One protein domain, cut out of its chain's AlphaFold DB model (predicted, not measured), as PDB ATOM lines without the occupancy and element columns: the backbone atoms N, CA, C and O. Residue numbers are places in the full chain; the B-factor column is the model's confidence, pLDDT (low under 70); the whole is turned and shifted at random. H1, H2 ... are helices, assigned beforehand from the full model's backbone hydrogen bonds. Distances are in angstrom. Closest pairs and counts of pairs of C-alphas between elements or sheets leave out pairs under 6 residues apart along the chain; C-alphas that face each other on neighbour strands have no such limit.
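This is residues 73 to 125 of the 125 residues of the protein "ParA family protein" of Parabacteroides merdae (UniProt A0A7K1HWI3). With little regular structure, this is a loose, elongated chain: helix H3 leads away from a looped end, where two short helices, H1 and H2, are joined by the long loop of residues 77 to 95, and a tail follows H3. The 53 printed residues hold three named helices, H1, H2, H3 in chain order, and no named strand; the class is all helix, with 19 residues in named elements. The radius of gyration of the C-alphas is 13.4 A, and the spans are 39 by 23 by 18 A.

Look first at H3, residues 104 to 114, where every O i to N i+4 pair is within hydrogen-bond range. H2, residues 96 to 99, is close to H3 but not clearly touching; their closest C-alphas, Leu 99 and Pro 105, are 7.1 A apart. H1, residues 73 to 76, is likewise close to H2 but not clearly touching, with the closest C-alphas, Arg 74 and Met 98, 7.1 A apart. H1 and H3 are apart. H1 and H2 are too short for an O i to N i+4 pair.

Find C-alpha 104 at (-14.602, -25.205, 13.978); from there H3 runs 15.3 A to C-alpha 114 at (-5.213, -36.777, 10.572). H2 measures 5.3 A and H1 5.4 A.

The farthest C-alphas, Ser 81 and Lys 116, are 39.8 A apart. The printed part has no cut; the link H1 to H2 is long, H2 to H3 tight. Confidence is under 70 at residues 81 to 84 and 119 to 125.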
ATOM      1  N   LYS A  73     -16.278 -11.976  17.371       90.12
ATOM      2  CA  LYS A  73     -16.874 -11.833  18.703       90.12
ATOM      3  C   LYS A  73     -17.775 -13.011  19.091       90.12
ATOM      4  O   LYS A  73     -18.010 -13.188  20.280       90.12
ATOM      5  N   ARG A  74     -18.239 -13.837  18.138       89.38
ATOM      6  CA  ARG A  74     -19.087 -15.007  18.445       89.38
ATOM      7  C   ARG A  74     -18.431 -15.975  19.426       89.38
ATOM      8  O   ARG A  74     -19.114 -16.460  20.313       89.38
ATOM      9  N   PHE A  75     -17.113 -16.171  19.338       90.75
ATOM     10  CA  PHE A  75     -16.362 -17.050  20.241       90.75
ATOM     11  C   PHE A  75     -16.344 -16.559  21.692       90.75
ATOM     12  O   PHE A  75     -15.939 -17.290  22.587       90.75
ATOM     13  N   ARG A  76     -16.770 -15.315  21.935       89.75
ATOM     14  CA  ARG A  76     -16.870 -14.709  23.265       89.75
ATOM     15  C   ARG A  76     -18.300 -14.758  23.821       89.75
ATOM     16  O   ARG A  76     -18.511 -14.284  24.930       89.75
ATOM     17  N   LYS A  77     -19.278 -15.284  23.068       87.62
ATOM     18  CA  LYS A  77     -20.687 -15.308  23.477       87.62
ATOM     19  C   LYS A  77     -20.945 -16.446  24.464       87.62
ATOM     20  O   LYS A  77     -20.893 -17.615  24.085       87.62
ATOM     21  N   GLU A  78     -21.223 -16.087  25.710       86.94
ATOM     22  CA  GLU A  78     -21.615 -17.016  26.774       86.94
ATOM     23  C   GLU A  78     -23.135 -17.181  26.853       86.94
ATOM     24  O   GLU A  78     -23.883 -16.495  26.153       86.94
ATOM     25  N   ALA A  79     -23.586 -18.113  27.695       81.38
ATOM     26  CA  ALA A  79     -24.998 -18.255  28.007       81.38
ATOM     27  C   ALA A  79     -25.481 -17.010  28.768       81.38
ATOM     28  O   ALA A  79     -24.984 -16.699  29.847       81.38
ATOM     29  N   ASP A  80     -26.445 -16.297  28.191       76.00
ATOM     30  CA  ASP A  80     -27.186 -15.265  28.908       76.00
ATOM     31  C   ASP A  80     -28.384 -15.877  29.653       76.00
ATOM     32  O   ASP A  80     -28.736 -17.044  29.455       76.00
ATOM     33  N   SER A  81     -29.043 -15.081  30.497       68.81
ATOM     34  CA  SER A  81     -30.230 -15.498  31.260       68.81
ATOM     35  C   SER A  81     -31.416 -15.930  30.387       68.81
ATOM     36  O   SER A  81     -32.380 -16.489  30.904       68.81
ATOM     37  N   THR A  82     -31.359 -15.692  29.073       69.44
ATOM     38  CA  THR A  82     -32.397 -16.077  28.113       69.44
ATOM     39  C   THR A  82     -32.038 -17.330  27.308       69.44
ATOM     40  O   THR A  82     -32.887 -17.833  26.575       69.44
ATOM     41  N   GLY A  83     -30.801 -17.835  27.417       64.31
ATOM     42  CA  GLY A  83     -30.322 -19.045  26.740       64.31
ATOM     43  C   GLY A  83     -30.337 -18.975  25.208       64.31
ATOM     44  O   GLY A  83     -30.234 -20.003  24.544       64.31
ATOM     45  N   ARG A  84     -30.494 -17.786  24.610       66.62
ATOM     46  CA  ARG A  84     -30.905 -17.659  23.199       66.62
ATOM     47  C   ARG A  84     -29.818 -17.962  22.173       66.62
ATOM     48  O   ARG A  84     -30.141 -18.090  20.991       66.62
ATOM     49  N   THR A  85     -28.542 -17.992  22.553       77.19
ATOM     50  CA  THR A  85     -27.433 -18.437  21.683       77.19
ATOM     51  C   THR A  85     -26.137 -18.467  22.491       77.19
ATOM     52  O   THR A  85     -25.683 -17.414  22.934       77.19
ATOM     53  N   VAL A  86     -25.521 -19.638  22.649       84.88
ATOM     54  CA  VAL A  86     -24.244 -19.823  23.359       84.88
ATOM     55  C   VAL A  86     -23.172 -20.326  22.394       84.88
ATOM     56  O   VAL A  86     -23.463 -21.132  21.516       84.88
ATOM     57  N   PHE A  87     -21.934 -19.852  22.536       88.62
ATOM     58  CA  PHE A  87     -20.779 -20.428  21.839       88.62
ATOM     59  C   PHE A  87     -19.710 -20.879  22.827       88.62
ATOM     60  O   PHE A  87     -19.213 -21.997  22.746       88.62
ATOM     61  N   ARG A  88     -19.346 -20.001  23.765       87.81
ATOM     62  CA  ARG A  88     -18.361 -20.280  24.804       87.81
ATOM     63  C   ARG A  88     -19.068 -20.868  26.015       87.81
ATOM     64  O   ARG A  88     -19.760 -20.151  26.732       87.81
ATOM     65  N   SER A  89     -18.895 -22.164  26.231       82.19
ATOM     66  CA  SER A  89     -19.378 -22.851  27.424       82.19
ATOM     67  C   SER A  89     -18.554 -24.106  27.680       82.19
ATOM     68  O   SER A  89     -18.103 -24.762  26.743       82.19
ATOM     69  N   THR A  90     -18.349 -24.429  28.953       85.38
ATOM     70  CA  THR A  90     -17.797 -25.719  29.389       85.38
ATOM     71  C   THR A  90     -18.885 -26.776  29.577       85.38
ATOM     72  O   THR A  90     -18.570 -27.958  29.650       85.38
ATOM     73  N   LEU A  91     -20.154 -26.356  29.668       86.06
ATOM     74  CA  LEU A  91     -21.300 -27.219  29.968       86.06
ATOM     75  C   LEU A  91     -22.155 -27.529  28.737       86.06
ATOM     76  O   LEU A  91     -22.810 -28.565  28.686       86.06
ATOM     77  N   LEU A  92     -22.186 -26.617  27.767       84.62
ATOM     78  CA  LEU A  92     -23.054 -26.697  26.596       84.62
ATOM     79  C   LEU A  92     -22.214 -26.688  25.323       84.62
ATOM     80  O   LEU A  92     -21.253 -25.927  25.212       84.62
ATOM     81  N   ALA A  93     -22.619 -27.489  24.339       85.69
ATOM     82  CA  ALA A  93     -22.078 -27.379  22.993       85.69
ATOM     83  C   ALA A  93     -22.429 -26.005  22.381       85.69
ATOM     84  O   ALA A  93     -23.468 -25.428  22.728       85.69
ATOM     85  N   PRO A  94     -21.607 -25.477  21.453       86.94
ATOM     86  CA  PRO A  94     -21.961 -24.275  20.714       86.94
ATOM     87  C   PRO A  94     -23.290 -24.450  19.973       86.94
ATOM     88  O   PRO A  94     -23.545 -25.488  19.359       86.94
ATOM     89  N   ASP A  95     -24.122 -23.411  19.981       87.56
ATOM     90  CA  ASP A  95     -25.349 -23.372  19.191       87.56
ATOM     91  C   ASP A  95     -25.009 -23.565  17.704       87.56
ATOM     92  O   ASP A  95     -24.157 -22.860  17.145       87.56
ATOM     93  N   ARG A  96     -25.701 -24.506  17.046       86.88
ATOM     94  CA  ARG A  96     -25.491 -24.851  15.630       86.88
ATOM     95  C   ARG A  96     -25.554 -23.626  14.717       86.88
ATOM     96  O   ARG A  96     -24.795 -23.538  13.755       86.88
ATOM     97  N   ARG A  97     -26.397 -22.642  15.046       85.38
ATOM     98  CA  ARG A  97     -26.547 -21.389  14.285       85.38
ATOM     99  C   ARG A  97     -25.274 -20.548  14.281       85.38
ATOM    100  O   ARG A  97     -25.096 -19.715  13.397       85.38
ATOM    101  N   MET A  98     -24.390 -20.741  15.257       86.44
ATOM    102  CA  MET A  98     -23.146 -19.989  15.363       86.44
ATOM    103  C   MET A  98     -21.930 -20.706  14.765       86.44
ATOM    104  O   MET A  98     -20.901 -20.053  14.550       86.44
ATOM    105  N   LEU A  99     -22.047 -22.005  14.464       89.38
ATOM    106  CA  LEU A  99     -20.966 -22.822  13.899       89.38
ATOM    107  C   LEU A  99     -20.612 -22.416  12.466       89.38
ATOM    108  O   LEU A  99     -19.431 -22.410  12.114       89.38
ATOM    109  N   ALA A 100     -21.601 -22.036  11.654       89.44
ATOM    110  CA  ALA A 100     -21.380 -21.669  10.258       89.44
ATOM    111  C   ALA A 100     -20.402 -20.488  10.133       89.44
ATOM    112  O   ALA A 100     -20.630 -19.401  10.676       89.44
ATOM    113  N   GLY A 101     -19.293 -20.705   9.422       90.81
ATOM    114  CA  GLY A 101     -18.228 -19.714   9.256       90.81
ATOM    115  C   GLY A 101     -17.346 -19.496  10.491       90.81
ATOM    116  O   GLY A 101     -16.595 -18.524  10.518       90.81
ATOM    117  N   SER A 102     -17.438 -20.358  11.512       93.31
ATOM    118  CA  SER A 102     -16.489 -20.369  12.635       93.31
ATOM    119  C   SER A 102     -15.180 -21.095  12.300       93.31
ATOM    120  O   SER A 102     -14.185 -20.873  12.976       93.31
ATOM    121  N   GLY A 103     -15.168 -21.963  11.285       95.12
ATOM    122  CA  GLY A 103     -14.022 -22.823  10.991       95.12
ATOM    123  C   GLY A 103     -13.874 -24.004  11.957       95.12
ATOM    124  O   GLY A 103     -12.995 -24.833  11.764       95.12
ATOM    125  N   ILE A 104     -14.694 -24.102  13.014       94.19
ATOM    126  CA  ILE A 104     -14.602 -25.205  13.978       94.19
ATOM    127  C   ILE A 104     -14.983 -26.545  13.334       94.19
ATOM    128  O   ILE A 104     -14.187 -27.471  13.461       94.19
ATOM    129  N   PRO A 105     -16.116 -26.682  12.611       93.62
ATOM    130  CA  PRO A 105     -16.450 -27.949  11.956       93.62
ATOM    131  C   PRO A 105     -15.379 -28.420  10.963       93.62
ATOM    132  O   PRO A 105     -15.060 -29.604  10.906       93.62
ATOM    133  N   GLU A 106     -14.805 -27.497  10.194       96.00
ATOM    134  CA  GLU A 106     -13.759 -27.780   9.215       96.00
ATOM    135  C   GLU A 106     -12.452 -28.209   9.897       96.00
ATOM    136  O   GLU A 106     -11.870 -29.223   9.518       96.00
ATOM    137  N   LEU A 107     -12.053 -27.512  10.968       96.56
ATOM    138  CA  LEU A 107     -10.863 -27.850  11.748       96.56
ATOM    139  C   LEU A 107     -11.020 -29.211  12.432       96.56
ATOM    140  O   LEU A 107     -10.092 -30.018  12.418       96.56
ATOM    141  N   THR A 108     -12.190 -29.480  13.018       94.31
ATOM    142  CA  THR A 108     -12.500 -30.775  13.629       94.31
ATOM    143  C   THR A 108     -12.396 -31.896  12.604       94.31
ATOM    144  O   THR A 108     -11.781 -32.917  12.907       94.31
ATOM    145  N   ARG A 109     -12.907 -31.693  11.383       94.69
ATOM    146  CA  ARG A 109     -12.796 -32.677  10.301       94.69
ATOM    147  C   ARG A 109     -11.344 -32.913   9.883       94.69
ATOM    148  O   ARG A 109     -10.933 -34.062   9.797       94.69
ATOM    149  N   GLU A 110     -10.545 -31.858   9.693       96.00
ATOM    150  CA  GLU A 110      -9.115 -32.009   9.373       96.00
ATOM    151  C   GLU A 110      -8.362 -32.794  10.456       96.00
ATOM    152  O   GLU A 110      -7.578 -33.694  10.149       96.00
ATOM    153  N   ILE A 111      -8.631 -32.499  11.733       95.06
ATOM    154  CA  ILE A 111      -8.041 -33.231  12.858       95.06
ATOM    155  C   ILE A 111      -8.501 -34.693  12.854       95.06
ATOM    156  O   ILE A 111      -7.671 -35.584  13.028       95.06
ATOM    157  N   ALA A 112      -9.790 -34.962  12.633       95.00
ATOM    158  CA  ALA A 112     -10.324 -36.320  12.575       95.00
ATOM    159  C   ALA A 112      -9.680 -37.139  11.446       95.00
ATOM    160  O   ALA A 112      -9.266 -38.271  11.690       95.00
ATOM    161  N   THR A 113      -9.499 -36.555  10.258       94.31
ATOM    162  CA  THR A 113      -8.778 -37.176   9.134       94.31
ATOM    163  C   THR A 113      -7.325 -37.489   9.496       94.31
ATOM    164  O   THR A 113      -6.861 -38.609   9.285       94.31
ATOM    165  N   ILE A 114      -6.600 -36.550  10.116       93.75
ATOM    166  CA  ILE A 114      -5.213 -36.777  10.572       93.75
ATOM    167  C   ILE A 114      -5.137 -37.926  11.580       93.75
ATOM    168  O   ILE A 114      -4.225 -38.754  11.525       93.75
ATOM    169  N   LEU A 115      -6.104 -37.983  12.494       93.12
ATOM    170  CA  LEU A 115      -6.218 -39.034  13.498       93.12
ATOM    171  C   LEU A 115      -6.817 -40.337  12.947       93.12
ATOM    172  O   LEU A 115      -6.839 -41.329  13.673       93.12
ATOM    173  N   LYS A 116      -7.257 -40.357  11.682       92.31
ATOM    174  CA  LYS A 116      -7.925 -41.489  11.020       92.31
ATOM    175  C   LYS A 116      -9.186 -41.952  11.762       92.31
ATOM    176  O   LYS A 116      -9.416 -43.145  11.930       92.31
ATOM    177  N   LEU A 117      -9.990 -40.993  12.218       89.88
ATOM    178  CA  LEU A 117     -11.234 -41.212  12.968       89.88
ATOM    179  C   LEU A 117     -12.494 -41.177  12.087       89.88
ATOM    180  O   LEU A 117     -13.600 -41.121  12.608       89.88
ATOM    181  N   GLU A 118     -12.344 -41.224  10.766       70.75
ATOM    182  CA  GLU A 118     -13.430 -41.027   9.789       70.75
ATOM    183  C   GLU A 118     -14.586 -42.041   9.932       70.75
ATOM    184  O   GLU A 118     -15.708 -41.740   9.551       70.75
ATOM    185  N   GLY A 119     -14.354 -43.203  10.555       59.97
ATOM    186  CA  GLY A 119     -15.389 -44.208  10.845       59.97
ATOM    187  C   GLY A 119     -16.142 -44.041  12.176       59.97
ATOM    188  O   GLY A 119     -16.956 -44.895  12.509       59.97
ATOM    189  N   TYR A 120     -15.867 -43.002  12.976       56.03
ATOM    190  CA  TYR A 120     -16.554 -42.777  14.263       56.03
ATOM    191  C   TYR A 120     -17.869 -41.989  14.129       56.03
ATOM    192  O   TYR A 120     -18.671 -41.991  15.061       56.03
ATOM    193  N   GLU A 121     -18.091 -41.307  12.999       51.94
ATOM    194  CA  GLU A 121     -19.271 -40.456  12.780       51.94
ATOM    195  C   GLU A 121     -20.537 -41.268  12.431       51.94
ATOM    196  O   GLU A 121     -21.628 -40.867  12.822       51.94
ATOM    197  N   GLU A 122     -20.409 -42.451  11.814       46.25
ATOM    198  CA  GLU A 122     -21.549 -43.317  11.439       46.25
ATOM    199  C   GLU A 122     -22.264 -43.978  12.634       46.25
ATOM    200  O   GLU A 122     -23.371 -44.485  12.486       46.25
ATOM    201  N   ALA A 123     -21.660 -43.985  13.825       43.53
ATOM    202  CA  ALA A 123     -22.238 -44.617  15.014       43.53
ATOM    203  C   ALA A 123     -23.033 -43.648  15.915       43.53
ATOM    204  O   ALA A 123     -23.534 -44.068  16.960       43.53
ATOM    205  N   ALA A 124     -23.093 -42.358  15.564       46.22
ATOM    206  CA  ALA A 124     -23.656 -41.300  16.407       46.22
ATOM    207  C   ALA A 124     -24.903 -40.602  15.822       46.22
ATOM    208  O   ALA A 124     -25.396 -39.652  16.438       46.22
ATOM    209  N   GLU A 125     -25.407 -41.065  14.672       37.47
ATOM    210  CA  GLU A 125     -26.729 -40.720  14.113       37.47
ATOM    211  C   GLU A 125     -27.758 -41.818  14.416       37.47
ATOM    212  O   GLU A 125     -28.915 -41.450  14.731       37.47
TER     213      GLU A 125